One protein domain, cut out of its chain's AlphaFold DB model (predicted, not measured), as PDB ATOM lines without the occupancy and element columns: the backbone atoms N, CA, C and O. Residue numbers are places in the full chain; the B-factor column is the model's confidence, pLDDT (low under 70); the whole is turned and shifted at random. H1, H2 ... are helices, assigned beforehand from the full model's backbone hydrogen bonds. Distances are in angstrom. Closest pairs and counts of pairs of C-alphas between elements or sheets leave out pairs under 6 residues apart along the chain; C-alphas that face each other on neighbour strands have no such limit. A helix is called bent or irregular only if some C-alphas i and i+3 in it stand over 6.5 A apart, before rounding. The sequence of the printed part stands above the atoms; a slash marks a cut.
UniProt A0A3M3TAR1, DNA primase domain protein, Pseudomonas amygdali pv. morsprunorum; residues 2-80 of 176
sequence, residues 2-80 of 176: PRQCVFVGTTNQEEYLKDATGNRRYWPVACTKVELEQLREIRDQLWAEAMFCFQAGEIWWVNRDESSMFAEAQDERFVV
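AT A GLANCE: This is residues 2 to 80 of the 176 residues of the protein "DNA primase domain protein" of Pseudomonas amygdali pv. morsprunorum (UniProt A0A3M3TAR1). This domain has little regular structure: the long, kinked helix H1 makes one side of an open frame, and the short helix H2 and long loops make the body across from it. The printed part has 79 residues with two named helices, H1 then H2, and no named strand. Its class is all helix, though the named elements hold only 29 residues. It is loose, with a radius of gyration of the C-alphas of 15.2 A and spans of 40 by 31 by 24 A.

IN THESE COORDINATES: H1, residues 36 to 55, begins at C-alpha 36 (-23.330, 44.719, -12.478) and is 27.7 A long. It has a kink of 54 degrees near residue 43 and is irregular: C-alphas 41 and 44 are 7.8 A apart. H2, residues 67 to 75, is 12.2 A long and ends at C-alpha 75 (-35.119, 30.868, -35.388).

HOW THE PARTS SIT: Residues 36 to 49 and 51 to 55 of H1 stand free. H1 and H2 are apart. Every O i to N i+4 pair of H2 is within hydrogen-bond range, against 14 of 16 in H1.

THE WHOLE: The C-alphas of Ala 56 and Val 80 are the two farthest apart, at 40.8 A. The link from H1 to H2, 11 residues, is long. The printed part has no cut. The pLDDT is under 70 at residues 2 to 3 and 20 to 21.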
ATOM      1  N   PRO A   2     -56.698  39.267 -18.085       68.69
ATOM      2  CA  PRO A   2     -55.529  39.218 -18.963       68.69
ATOM      3  C   PRO A   2     -54.361  38.507 -18.257       68.69
ATOM      4  O   PRO A   2     -54.359  38.372 -17.033       68.69
ATOM      5  N   ARG A   3     -53.384  37.993 -19.014       62.59
ATOM      6  CA  ARG A   3     -52.205  37.326 -18.431       62.59
ATOM      7  C   ARG A   3     -51.419  38.344 -17.595       62.59
ATOM      8  O   ARG A   3     -51.030  39.373 -18.122       62.59
ATOM      9  N   GLN A   4     -51.181  38.044 -16.319       80.25
ATOM     10  CA  GLN A   4     -50.468  38.931 -15.381       80.25
ATOM     11  C   GLN A   4     -49.060  38.430 -15.023       80.25
ATOM     12  O   GLN A   4     -48.427  38.956 -14.115       80.25
ATOM     13  N   CYS A   5     -48.581  37.376 -15.685       81.50
ATOM     14  CA  CYS A   5     -47.319  36.729 -15.348       81.50
ATOM     15  C   CYS A   5     -46.364  36.773 -16.539       81.50
ATOM     16  O   CYS A   5     -46.738  36.398 -17.652       81.50
ATOM     17  N   VAL A   6     -45.135  37.204 -16.262       82.62
ATOM     18  CA  VAL A   6     -43.995  37.147 -17.172       82.62
ATOM     19  C   VAL A   6     -42.955  36.230 -16.543       82.62
ATOM     20  O   VAL A   6     -42.667  36.334 -15.350       82.62
ATOM     21  N   PHE A   7     -42.402  35.326 -17.346       87.62
ATOM     22  CA  PHE A   7     -41.286  34.476 -16.953       87.62
ATOM     23  C   PHE A   7     -40.021  34.955 -17.652       87.62
ATOM     24  O   PHE A   7     -40.051  35.278 -18.837       87.62
ATOM     25  N   VAL A   8     -38.913  34.960 -16.916       90.12
ATOM     26  CA  VAL A   8     -37.585  35.287 -17.438       90.12
ATOM     27  C   VAL A   8     -36.637  34.162 -17.046       90.12
ATOM     28  O   VAL A   8     -36.706  33.644 -15.931       90.12
ATOM     29  N   GLY A   9     -35.765  33.773 -17.969       90.25
ATOM     30  CA  GLY A   9     -34.727  32.777 -17.745       90.25
ATOM     31  C   GLY A   9     -33.465  33.152 -18.507       90.25
ATOM     32  O   GLY A   9     -33.529  33.842 -19.521       90.25
ATOM     33  N   THR A  10     -32.321  32.699 -18.008       90.56
ATOM     34  CA  THR A  10     -31.014  32.899 -18.639       90.56
ATOM     35  C   THR A  10     -30.392  31.550 -18.957       90.56
ATOM     36  O   THR A  10     -30.533  30.601 -18.183       90.56
ATOM     37  N   THR A  11     -29.667  31.467 -20.062       90.62
ATOM     38  CA  THR A  11     -28.916  30.275 -20.453       90.62
ATOM     39  C   THR A  11     -27.610  30.692 -21.115       90.62
ATOM     40  O   THR A  11     -27.543  31.748 -21.738       90.62
ATOM     41  N   ASN A  12     -26.585  29.854 -20.970       89.06
ATOM     42  CA  ASN A  12     -25.322  29.993 -21.698       89.06
ATOM     43  C   ASN A  12     -25.339  29.216 -23.025       89.06
ATOM     44  O   ASN A  12     -24.346  29.214 -23.740       89.06
ATOM     45  N   GLN A  13     -26.426  28.493 -23.317       87.31
ATOM     46  CA  GLN A  13     -26.599  27.791 -24.587       87.31
ATOM     47  C   GLN A  13     -27.053  28.778 -25.658       87.31
ATOM     48  O   GLN A  13     -27.909  29.624 -25.399       87.31
ATOM     49  N   GLU A  14     -26.508  28.633 -26.860       86.44
ATOM     50  CA  GLU A  14     -26.930  29.419 -28.019       86.44
ATOM     51  C   GLU A  14     -28.261  28.899 -28.578       86.44
ATOM     52  O   GLU A  14     -29.107  29.692 -28.959       86.44
ATOM     53  N   GLU A  15     -28.523  27.594 -28.502       87.25
ATOM     54  CA  GLU A  15     -29.789  26.986 -28.921       87.25
ATOM     55  C   GLU A  15     -30.543  26.410 -27.717       87.25
ATOM     56  O   GLU A  15     -29.982  25.675 -26.901       87.25
ATOM     57  N   TYR A  16     -31.827  26.737 -27.578       87.94
ATOM     58  CA  TYR A  16     -32.641  26.305 -26.427       87.94
ATOM     59  C   TYR A  16     -34.143  26.224 -26.710       87.94
ATOM     60  O   TYR A  16     -34.901  25.673 -25.905       87.94
ATOM     61  N   LEU A  17     -34.591  26.746 -27.847       86.62
ATOM     62  CA  LEU A  17     -35.984  26.717 -28.253       86.62
ATOM     63  C   LEU A  17     -36.279  25.409 -28.998       86.62
ATOM     64  O   LEU A  17     -35.659  25.118 -30.009       86.62
ATOM     65  N   LYS A  18     -37.223  24.600 -28.504       77.56
ATOM     66  CA  LYS A  18     -37.505  23.254 -29.058       77.56
ATOM     67  C   LYS A  18     -38.843  23.136 -29.783       77.56
ATOM     68  O   LYS A  18     -39.027  22.224 -30.578       77.56
ATOM     69  N   ASP A  19     -39.798  24.018 -29.491       74.62
ATOM     70  CA  ASP A  19     -41.161  23.928 -30.024       74.62
ATOM     71  C   ASP A  19     -41.453  25.084 -30.978       74.62
ATOM     72  O   ASP A  19     -41.808  26.181 -30.548       74.62
ATOM     73  N   ALA A  20     -41.396  24.806 -32.282       65.81
ATOM     74  CA  ALA A  20     -41.648  25.787 -33.337       65.81
ATOM     75  C   ALA A  20     -42.972  26.563 -33.165       65.81
ATOM     76  O   ALA A  20     -43.076  27.710 -33.590       65.81
ATOM     77  N   THR A  21     -43.989  25.985 -32.513       65.44
ATOM     78  CA  THR A  21     -45.281  26.665 -32.310       65.44
ATOM     79  C   THR A  21     -45.307  27.562 -31.071       65.44
ATOM     80  O   THR A  21     -45.992  28.593 -31.059       65.44
ATOM     81  N   GLY A  22     -44.575  27.176 -30.024       71.75
ATOM     82  CA  GLY A  22     -44.535  27.849 -28.728       71.75
ATOM     83  C   GLY A  22     -43.465  28.932 -28.615       71.75
ATOM     84  O   GLY A  22     -43.624  29.847 -27.801       71.75
ATOM     85  N   ASN A  23     -42.434  28.859 -29.455       77.94
ATOM     86  CA  ASN A  23     -41.253  29.721 -29.408       77.94
ATOM     87  C   ASN A  23     -41.555  31.212 -29.591       77.94
ATOM     88  O   ASN A  23     -40.880  32.039 -28.987       77.94
ATOM     89  N   ARG A  24     -42.641  31.561 -30.294       77.25
ATOM     90  CA  ARG A  24     -43.085  32.955 -30.492       77.25
ATOM     91  C   ARG A  24     -43.370  33.749 -29.213       77.25
ATOM     92  O   ARG A  24     -43.593  34.953 -29.271       77.25
ATOM     93  N   ARG A  25     -43.446  33.073 -28.062       82.56
ATOM     94  CA  ARG A  25     -43.651  33.690 -26.740       82.56
ATOM     95  C   ARG A  25     -42.344  34.063 -26.041       82.56
ATOM     96  O   ARG A  25     -42.400  34.624 -24.953       82.56
ATOM     97  N   TYR A  26     -41.202  33.726 -26.630       86.38
ATOM     98  CA  TYR A  26     -39.888  34.070 -26.111       86.38
ATOM     99  C   TYR A  26     -39.326  35.249 -26.894       86.38
ATOM    100  O   TYR A  26     -39.322  35.250 -28.124       86.38
ATOM    101  N   TRP A  27     -38.847  36.251 -26.164       89.31
ATOM    102  CA  TRP A  27     -38.123  37.389 -26.716       89.31
ATOM    103  C   TRP A  27     -36.655  37.238 -26.326       89.31
ATOM    104  O   TRP A  27     -36.268  37.660 -25.232       89.31
ATOM    105  N   PRO A  28     -35.861  36.529 -27.144       88.75
ATOM    106  CA  PRO A  28     -34.464  36.294 -26.834       88.75
ATOM    107  C   PRO A  28     -33.688  37.609 -26.917       88.75
ATOM    108  O   PRO A  28     -33.809  38.362 -27.879       88.75
ATOM    109  N   VAL A  29     -32.862  37.866 -25.906       88.56
ATOM    110  CA  VAL A  29     -31.924  38.990 -25.889       88.56
ATOM    111  C   VAL A  29     -30.527  38.413 -25.720       88.56
ATOM    112  O   VAL A  29     -30.251  37.708 -24.750       88.56
ATOM    113  N   ALA A  30     -29.648  38.674 -26.688       89.31
ATOM    114  CA  ALA A  30     -28.256  38.252 -26.614       89.31
ATOM    115  C   ALA A  30     -27.480  39.188 -25.675       89.31
ATOM    116  O   ALA A  30     -27.230  40.347 -25.998       89.31
ATOM    117  N   CYS A  31     -27.087  38.678 -24.508       88.69
ATOM    118  CA  CYS A  31     -26.313  39.427 -23.522       88.69
ATOM    119  C   CYS A  31     -24.832  39.031 -23.604       88.69
ATOM    120  O   CYS A  31     -24.462  37.941 -23.179       88.69
ATOM    121  N   THR A  32     -23.977  39.914 -24.125       88.94
ATOM    122  CA  THR A  32     -22.524  39.663 -24.255       88.94
ATOM    123  C   THR A  32     -21.711  40.200 -23.079       88.94
ATOM    124  O   THR A  32     -20.679  39.635 -22.719       88.94
ATOM    125  N   LYS A  33     -22.172  41.290 -22.459       90.56
ATOM    126  CA  LYS A  33     -21.535  41.934 -21.308       90.56
ATOM    127  C   LYS A  33     -22.604  42.458 -20.359       90.56
ATOM    128  O   LYS A  33     -23.593  43.031 -20.804       90.56
ATOM    129  N   VAL A  34     -22.379  42.297 -19.057       88.88
ATOM    130  CA  VAL A  34     -23.253  42.842 -18.011       88.88
ATOM    131  C   VAL A  34     -22.396  43.575 -16.982       88.88
ATOM    132  O   VAL A  34     -21.580  42.958 -16.305       88.88
ATOM    133  N   GLU A  35     -22.584  44.891 -16.873       93.94
ATOM    134  CA  GLU A  35     -21.918  45.749 -15.884       93.94
ATOM    135  C   GLU A  35     -22.761  45.805 -14.605       93.94
ATOM    136  O   GLU A  35     -23.697  46.600 -14.491       93.94
ATOM    137  N   LEU A  36     -22.473  44.922 -13.650       94.50
ATOM    138  CA  LEU A  36     -23.330  44.719 -12.478       94.50
ATOM    139  C   LEU A  36     -23.361  45.932 -11.545       94.50
ATOM    140  O   LEU A  36     -24.421  46.270 -11.017       94.50
ATOM    141  N   GLU A  37     -22.220  46.584 -11.337       96.56
ATOM    142  CA  GLU A  37     -22.104  47.752 -10.462       96.56
ATOM    143  C   GLU A  37     -22.916  48.928 -11.011       96.56
ATOM    144  O   GLU A  37     -23.764  49.462 -10.299       96.56
ATOM    145  N   GLN A  38     -22.763  49.239 -12.301       95.44
ATOM    146  CA  GLN A  38     -23.547  50.289 -12.960       95.44
ATOM    147  C   GLN A  38     -25.042  49.966 -12.927       95.44
ATOM    148  O   GLN A  38     -25.851  50.829 -12.598       95.44
ATOM    149  N   LEU A  39     -25.421  48.709 -13.195       94.12
ATOM    150  CA  LEU A  39     -26.822  48.291 -13.165       94.12
ATOM    151  C   LEU A  39     -27.449  48.471 -11.776       94.12
ATOM    152  O   LEU A  39     -28.613  48.854 -11.682       94.12
ATOM    153  N   ARG A  40     -26.697  48.220 -10.695       96.44
ATOM    154  CA  ARG A  40     -27.172  48.464  -9.321       96.44
ATOM    155  C   ARG A  40     -27.406  49.947  -9.056       96.44
ATOM    156  O   ARG A  40     -28.387  50.270  -8.393       96.44
ATOM    157  N   GLU A  41     -26.534  50.812  -9.562       97.44
ATOM    158  CA  GLU A  41     -26.640  52.265  -9.390       97.44
ATOM    159  C   GLU A  41     -27.839  52.850 -10.149       97.44
ATOM    160  O   GLU A  41     -28.560  53.681  -9.602       97.44
ATOM    161  N   ILE A  42     -28.097  52.387 -11.378       97.31
ATOM    162  CA  ILE A  42     -29.150  52.946 -12.248       97.31
ATOM    163  C   ILE A  42     -30.480  52.183 -12.202       97.31
ATOM    164  O   ILE A  42     -31.428  52.572 -12.882       97.31
ATOM    165  N   ARG A  43     -30.585  51.094 -11.427       96.69
ATOM    166  CA  ARG A  43     -31.768  50.212 -11.402       96.69
ATOM    167  C   ARG A  43     -33.077  50.985 -11.252       96.69
ATOM    168  O   ARG A  43     -34.028  50.735 -11.987       96.69
ATOM    169  N   ASP A  44     -33.132  51.891 -10.281       97.50
ATOM    170  CA  ASP A  44     -34.363  52.612  -9.954       97.50
ATOM    171  C   ASP A  44     -34.728  53.618 -11.061       97.50
ATOM    172  O   ASP A  44     -35.908  53.811 -11.349       97.50
ATOM    173  N   GLN A  45     -33.725  54.170 -11.754       97.94
ATOM    174  CA  GLN A  45     -33.919  55.023 -12.927       97.94
ATOM    175  C   GLN A  45     -34.508  54.236 -14.109       97.94
ATOM    176  O   GLN A  45     -35.468  54.697 -14.721       97.94
ATOM    177  N   LEU A  46     -34.010  53.025 -14.385       96.00
ATOM    178  CA  LEU A  46     -34.554  52.164 -15.448       96.00
ATOM    179  C   LEU A  46     -36.037  51.832 -15.215       96.00
ATOM    180  O   LEU A  46     -36.840  51.853 -16.147       96.00
ATOM    181  N   TRP A  47     -36.425  51.560 -13.964       95.62
ATOM    182  CA  TRP A  47     -37.833  51.338 -13.613       95.62
ATOM    183  C   TRP A  47     -38.681  52.604 -13.738       95.62
ATOM    184  O   TRP A  47     -39.829  52.518 -14.178       95.62
ATOM    185  N   ALA A  48     -38.136  53.765 -13.368       97.44
ATOM    186  CA  ALA A  48     -38.827  55.041 -13.525       97.44
ATOM    187  C   ALA A  48     -39.115  55.347 -15.004       97.44
ATOM    188  O   ALA A  48     -40.238  55.725 -15.335       97.44
ATOM    189  N   GLU A  49     -38.146  55.116 -15.894       97.44
ATOM    190  CA  GLU A  49     -38.316  55.277 -17.345       97.44
ATOM    191  C   GLU A  49     -39.336  54.292 -17.917       97.44
ATOM    192  O   GLU A  49     -40.245  54.700 -18.636       97.44
ATOM    193  N   ALA A  50     -39.260  53.013 -17.536       94.44
ATOM    194  CA  ALA A  50     -40.231  52.013 -17.976       94.44
ATOM    195  C   ALA A  50     -41.668  52.378 -17.557       94.44
ATOM    196  O   ALA A  50     -42.599  52.270 -18.357       94.44
ATOM    197  N   MET A  51     -41.851  52.849 -16.317       95.56
ATOM    198  CA  MET A  51     -43.157  53.292 -15.824       95.56
ATOM    199  C   MET A  51     -43.643  54.549 -16.548       95.56
ATOM    200  O   MET A  51     -44.826  54.644 -16.872       95.56
ATOM    201  N   PHE A  52     -42.743  55.496 -16.819       97.62
ATOM    202  CA  PHE A  52     -43.059  56.697 -17.583       97.62
ATOM    203  C   PHE A  52     -43.547  56.344 -18.995       97.62
ATOM    204  O   PHE A  52     -44.624  56.793 -19.386       97.62
ATOM    205  N   CYS A  53     -42.824  55.486 -19.724       96.00
ATOM    206  CA  CYS A  53     -43.224  55.020 -21.056       96.00
ATOM    207  C   CYS A  53     -44.581  54.304 -21.025       96.00
ATOM    208  O   CYS A  53     -45.461  54.596 -21.834       96.00
ATOM    209  N   PHE A  54     -44.795  53.419 -20.046       92.69
ATOM    210  CA  PHE A  54     -46.078  52.736 -19.876       92.69
ATOM    211  C   PHE A  54     -47.236  53.722 -19.649       92.69
ATOM    212  O   PHE A  54     -48.283  53.610 -20.285       92.69
ATOM    213  N   GLN A  55     -47.052  54.718 -18.777       94.94
ATOM    214  CA  GLN A  55     -48.060  55.754 -18.522       94.94
ATOM    215  C   GLN A  55     -48.287  56.678 -19.724       94.94
ATOM    216  O   GLN A  55     -49.398  57.184 -19.893       94.94
ATOM    217  N   ALA A  56     -47.264  56.888 -20.555       96.69
ATOM    218  CA  ALA A  56     -47.366  57.624 -21.812       96.69
ATOM    219  C   ALA A  56     -48.109  56.842 -22.914       96.69
ATOM    220  O   ALA A  56     -48.428  57.418 -23.951       96.69
ATOM    221  N   GLY A  57     -48.428  55.564 -22.680       93.75
ATOM    222  CA  GLY A  57     -49.133  54.710 -23.635       93.75
ATOM    223  C   GLY A  57     -48.223  54.079 -24.687       93.75
ATOM    224  O   GLY A  57     -48.717  53.667 -25.734       93.75
ATOM    225  N   GLU A  58     -46.914  54.007 -24.426       92.56
ATOM    226  CA  GLU A  58     -45.976  53.330 -25.320       92.56
ATOM    227  C   GLU A  58     -46.330  51.847 -25.481       92.56
ATOM    228  O   GLU A  58     -46.739  51.162 -24.535       92.56
ATOM    229  N   ILE A  59     -46.149  51.342 -26.700       88.44
ATOM    230  CA  ILE A  59     -46.452  49.953 -27.029       88.44
ATOM    231  C   ILE A  59     -45.339  49.052 -26.491       88.44
ATOM    232  O   ILE A  59     -44.168  49.192 -26.823       88.44
ATOM    233  N   TRP A  60     -45.732  48.077 -25.679       84.56
ATOM    234  CA  TRP A  60     -44.844  47.084 -25.065       84.56
ATOM    235  C   TRP A  60     -45.040  45.660 -25.611       84.56
ATOM    236  O   TRP A  60     -44.647  44.694 -24.962       84.56
ATOM    237  N   TRP A  61     -45.710  45.509 -26.758       85.56
ATOM    238  CA  TRP A  61     -45.848  44.250 -27.502       85.56
ATOM    239  C   TRP A  61     -45.213  44.392 -28.886       85.56
ATOM    240  O   TRP A  61     -45.115  45.493 -29.407       85.56
ATOM    241  N   VAL A  62     -44.793  43.274 -29.483       85.94
ATOM    242  CA  VAL A  62     -44.183  43.276 -30.821       85.94
ATOM    243  C   VAL A  62     -45.181  43.792 -31.849       85.94
ATOM    244  O   VAL A  62     -46.271  43.226 -31.992       85.94
ATOM    245  N   ASN A  63     -44.794  44.827 -32.586       88.06
ATOM    246  CA  ASN A  63     -45.578  45.337 -33.701       88.06
ATOM    247  C   ASN A  63     -45.333  44.525 -34.976       88.06
ATOM    248  O   ASN A  63     -44.343  43.806 -35.117       88.06
ATOM    249  N   ARG A  64     -46.232  44.667 -35.955       84.31
ATOM    250  CA  ARG A  64     -46.116  43.963 -37.242       84.31
ATOM    251  C   ARG A  64     -44.770  44.213 -37.926       84.31
ATOM    252  O   ARG A  64     -44.184  43.266 -38.445       84.31
ATOM    253  N   ASP A  65     -44.279  45.446 -37.875       87.44
ATOM    254  CA  ASP A  65     -43.026  45.854 -38.521       87.44
ATOM    255  C   ASP A  65     -41.781  45.285 -37.817       87.44
ATOM    256  O   ASP A  65     -40.725  45.147 -38.426       87.44
ATOM    257  N   GLU A  66     -41.913  44.894 -36.549       84.81
ATOM    258  CA  GLU A  66     -40.842  44.289 -35.750       84.81
ATOM    259  C   GLU A  66     -40.889  42.757 -35.804       84.81
ATOM    260  O   GLU A  66     -39.901  42.085 -35.507       84.81
ATOM    261  N   SER A  67     -42.026  42.176 -36.203       85.88
ATOM    262  CA  SER A  67     -42.274  40.733 -36.136       85.88
ATOM    263  C   SER A  67     -41.225  39.895 -36.866       85.88
ATOM    264  O   SER A  67     -40.949  38.779 -36.426       85.88
ATOM    265  N   SER A  68     -40.649  40.391 -37.964       85.31
ATOM    266  CA  SER A  68     -39.596  39.679 -38.697       85.31
ATOM    267  C   SER A  68     -38.303  39.582 -37.890       85.31
ATOM    268  O   SER A  68     -37.719  38.506 -37.824       85.31
ATOM    269  N   MET A  69     -37.908  40.662 -37.209       87.25
ATOM    270  CA  MET A  69     -36.716  40.696 -36.353       87.25
ATOM    271  C   MET A  69     -36.839  39.698 -35.196       87.25
ATOM    272  O   MET A  69     -35.898  38.968 -34.888       87.25
ATOM    273  N   PHE A  70     -38.016  39.626 -34.565       87.88
ATOM    274  CA  PHE A  70     -38.264  38.649 -33.503       87.88
ATOM    275  C   PHE A  70     -38.267  37.212 -34.029       87.88
ATOM    276  O   PHE A  70     -37.740  36.327 -33.359       87.88
ATOM    277  N   ALA A  71     -38.857  36.974 -35.203       85.19
ATOM    278  CA  ALA A  71     -38.882  35.650 -35.813       85.19
ATOM    279  C   ALA A  71     -37.468  35.155 -36.150       85.19
ATOM    280  O   ALA A  71     -37.145  34.017 -35.827       85.19
ATOM    281  N   GLU A  72     -36.619  36.014 -36.715       86.38
ATOM    282  CA  GLU A  72     -35.216  35.703 -37.012       86.38
ATOM    283  C   GLU A  72     -34.441  35.360 -35.732       86.38
ATOM    284  O   GLU A  72     -33.867  34.278 -35.625       86.38
ATOM    285  N   ALA A  73     -34.532  36.204 -34.699       88.25
ATOM    286  CA  ALA A  73     -33.862  35.946 -33.424       88.25
ATOM    287  C   ALA A  73     -34.368  34.672 -32.715       88.25
ATOM    288  O   ALA A  73     -33.623  34.040 -31.969       88.25
ATOM    289  N   GLN A  74     -35.635  34.288 -32.906       88.44
ATOM    290  CA  GLN A  74     -36.179  33.028 -32.386       88.44
ATOM    291  C   GLN A  74     -35.687  31.817 -33.184       88.44
ATOM    292  O   GLN A  74     -35.394  30.784 -32.580       88.44
ATOM    293  N   ASP A  75     -35.600  31.935 -34.508       85.00
ATOM    294  CA  ASP A  75     -35.119  30.868 -35.388       85.00
ATOM    295  C   ASP A  75     -33.638  30.565 -35.129       85.00
ATOM    296  O   ASP A  75     -33.275  29.407 -34.933       85.00
ATOM    297  N   GLU A  76     -32.806  31.596 -34.950       87.19
ATOM    298  CA  GLU A  76     -31.389  31.428 -34.589       87.19
ATOM    299  C   GLU A  76     -31.161  30.700 -33.250       87.19
ATOM    300  O   GLU A  76     -30.052  30.253 -32.967       87.19
ATOM    301  N   ARG A  77     -32.163  30.650 -32.366       87.62
ATOM    302  CA  ARG A  77     -32.072  29.992 -31.047       87.62
ATOM    303  C   ARG A  77     -32.798  28.645 -31.030       87.62
ATOM    304  O   ARG A  77     -32.927  28.027 -29.962       87.62
ATOM    305  N   PHE A  78     -33.311  28.206 -32.181       86.06
ATOM    306  CA  PHE A  78     -34.009  26.941 -32.342       86.06
ATOM    307  C   PHE A  78     -33.035  25.766 -32.345       86.06
ATOM    308  O   PHE A  78     -32.071  25.738 -33.099       86.06
ATOM    309  N   VAL A  79     -33.335  24.754 -31.534       85.00
ATOM    310  CA  VAL A  79     -32.629  23.474 -31.566       85.00
ATOM    311  C   VAL A  79     -33.159  22.682 -32.754       85.00
ATOM    312  O   VAL A  79     -34.261  22.124 -32.698       85.00
ATOM    313  N   VAL A  80     -32.376  22.636 -33.827       84.06
ATOM    314  CA  VAL A  80     -32.731  21.880 -35.029       84.06
ATOM    315  C   VAL A  80     -32.653  20.382 -34.736       84.06
ATOM    316  O   VAL A  80     -31.684  19.879 -34.173       84.06
TER     317      VAL A  80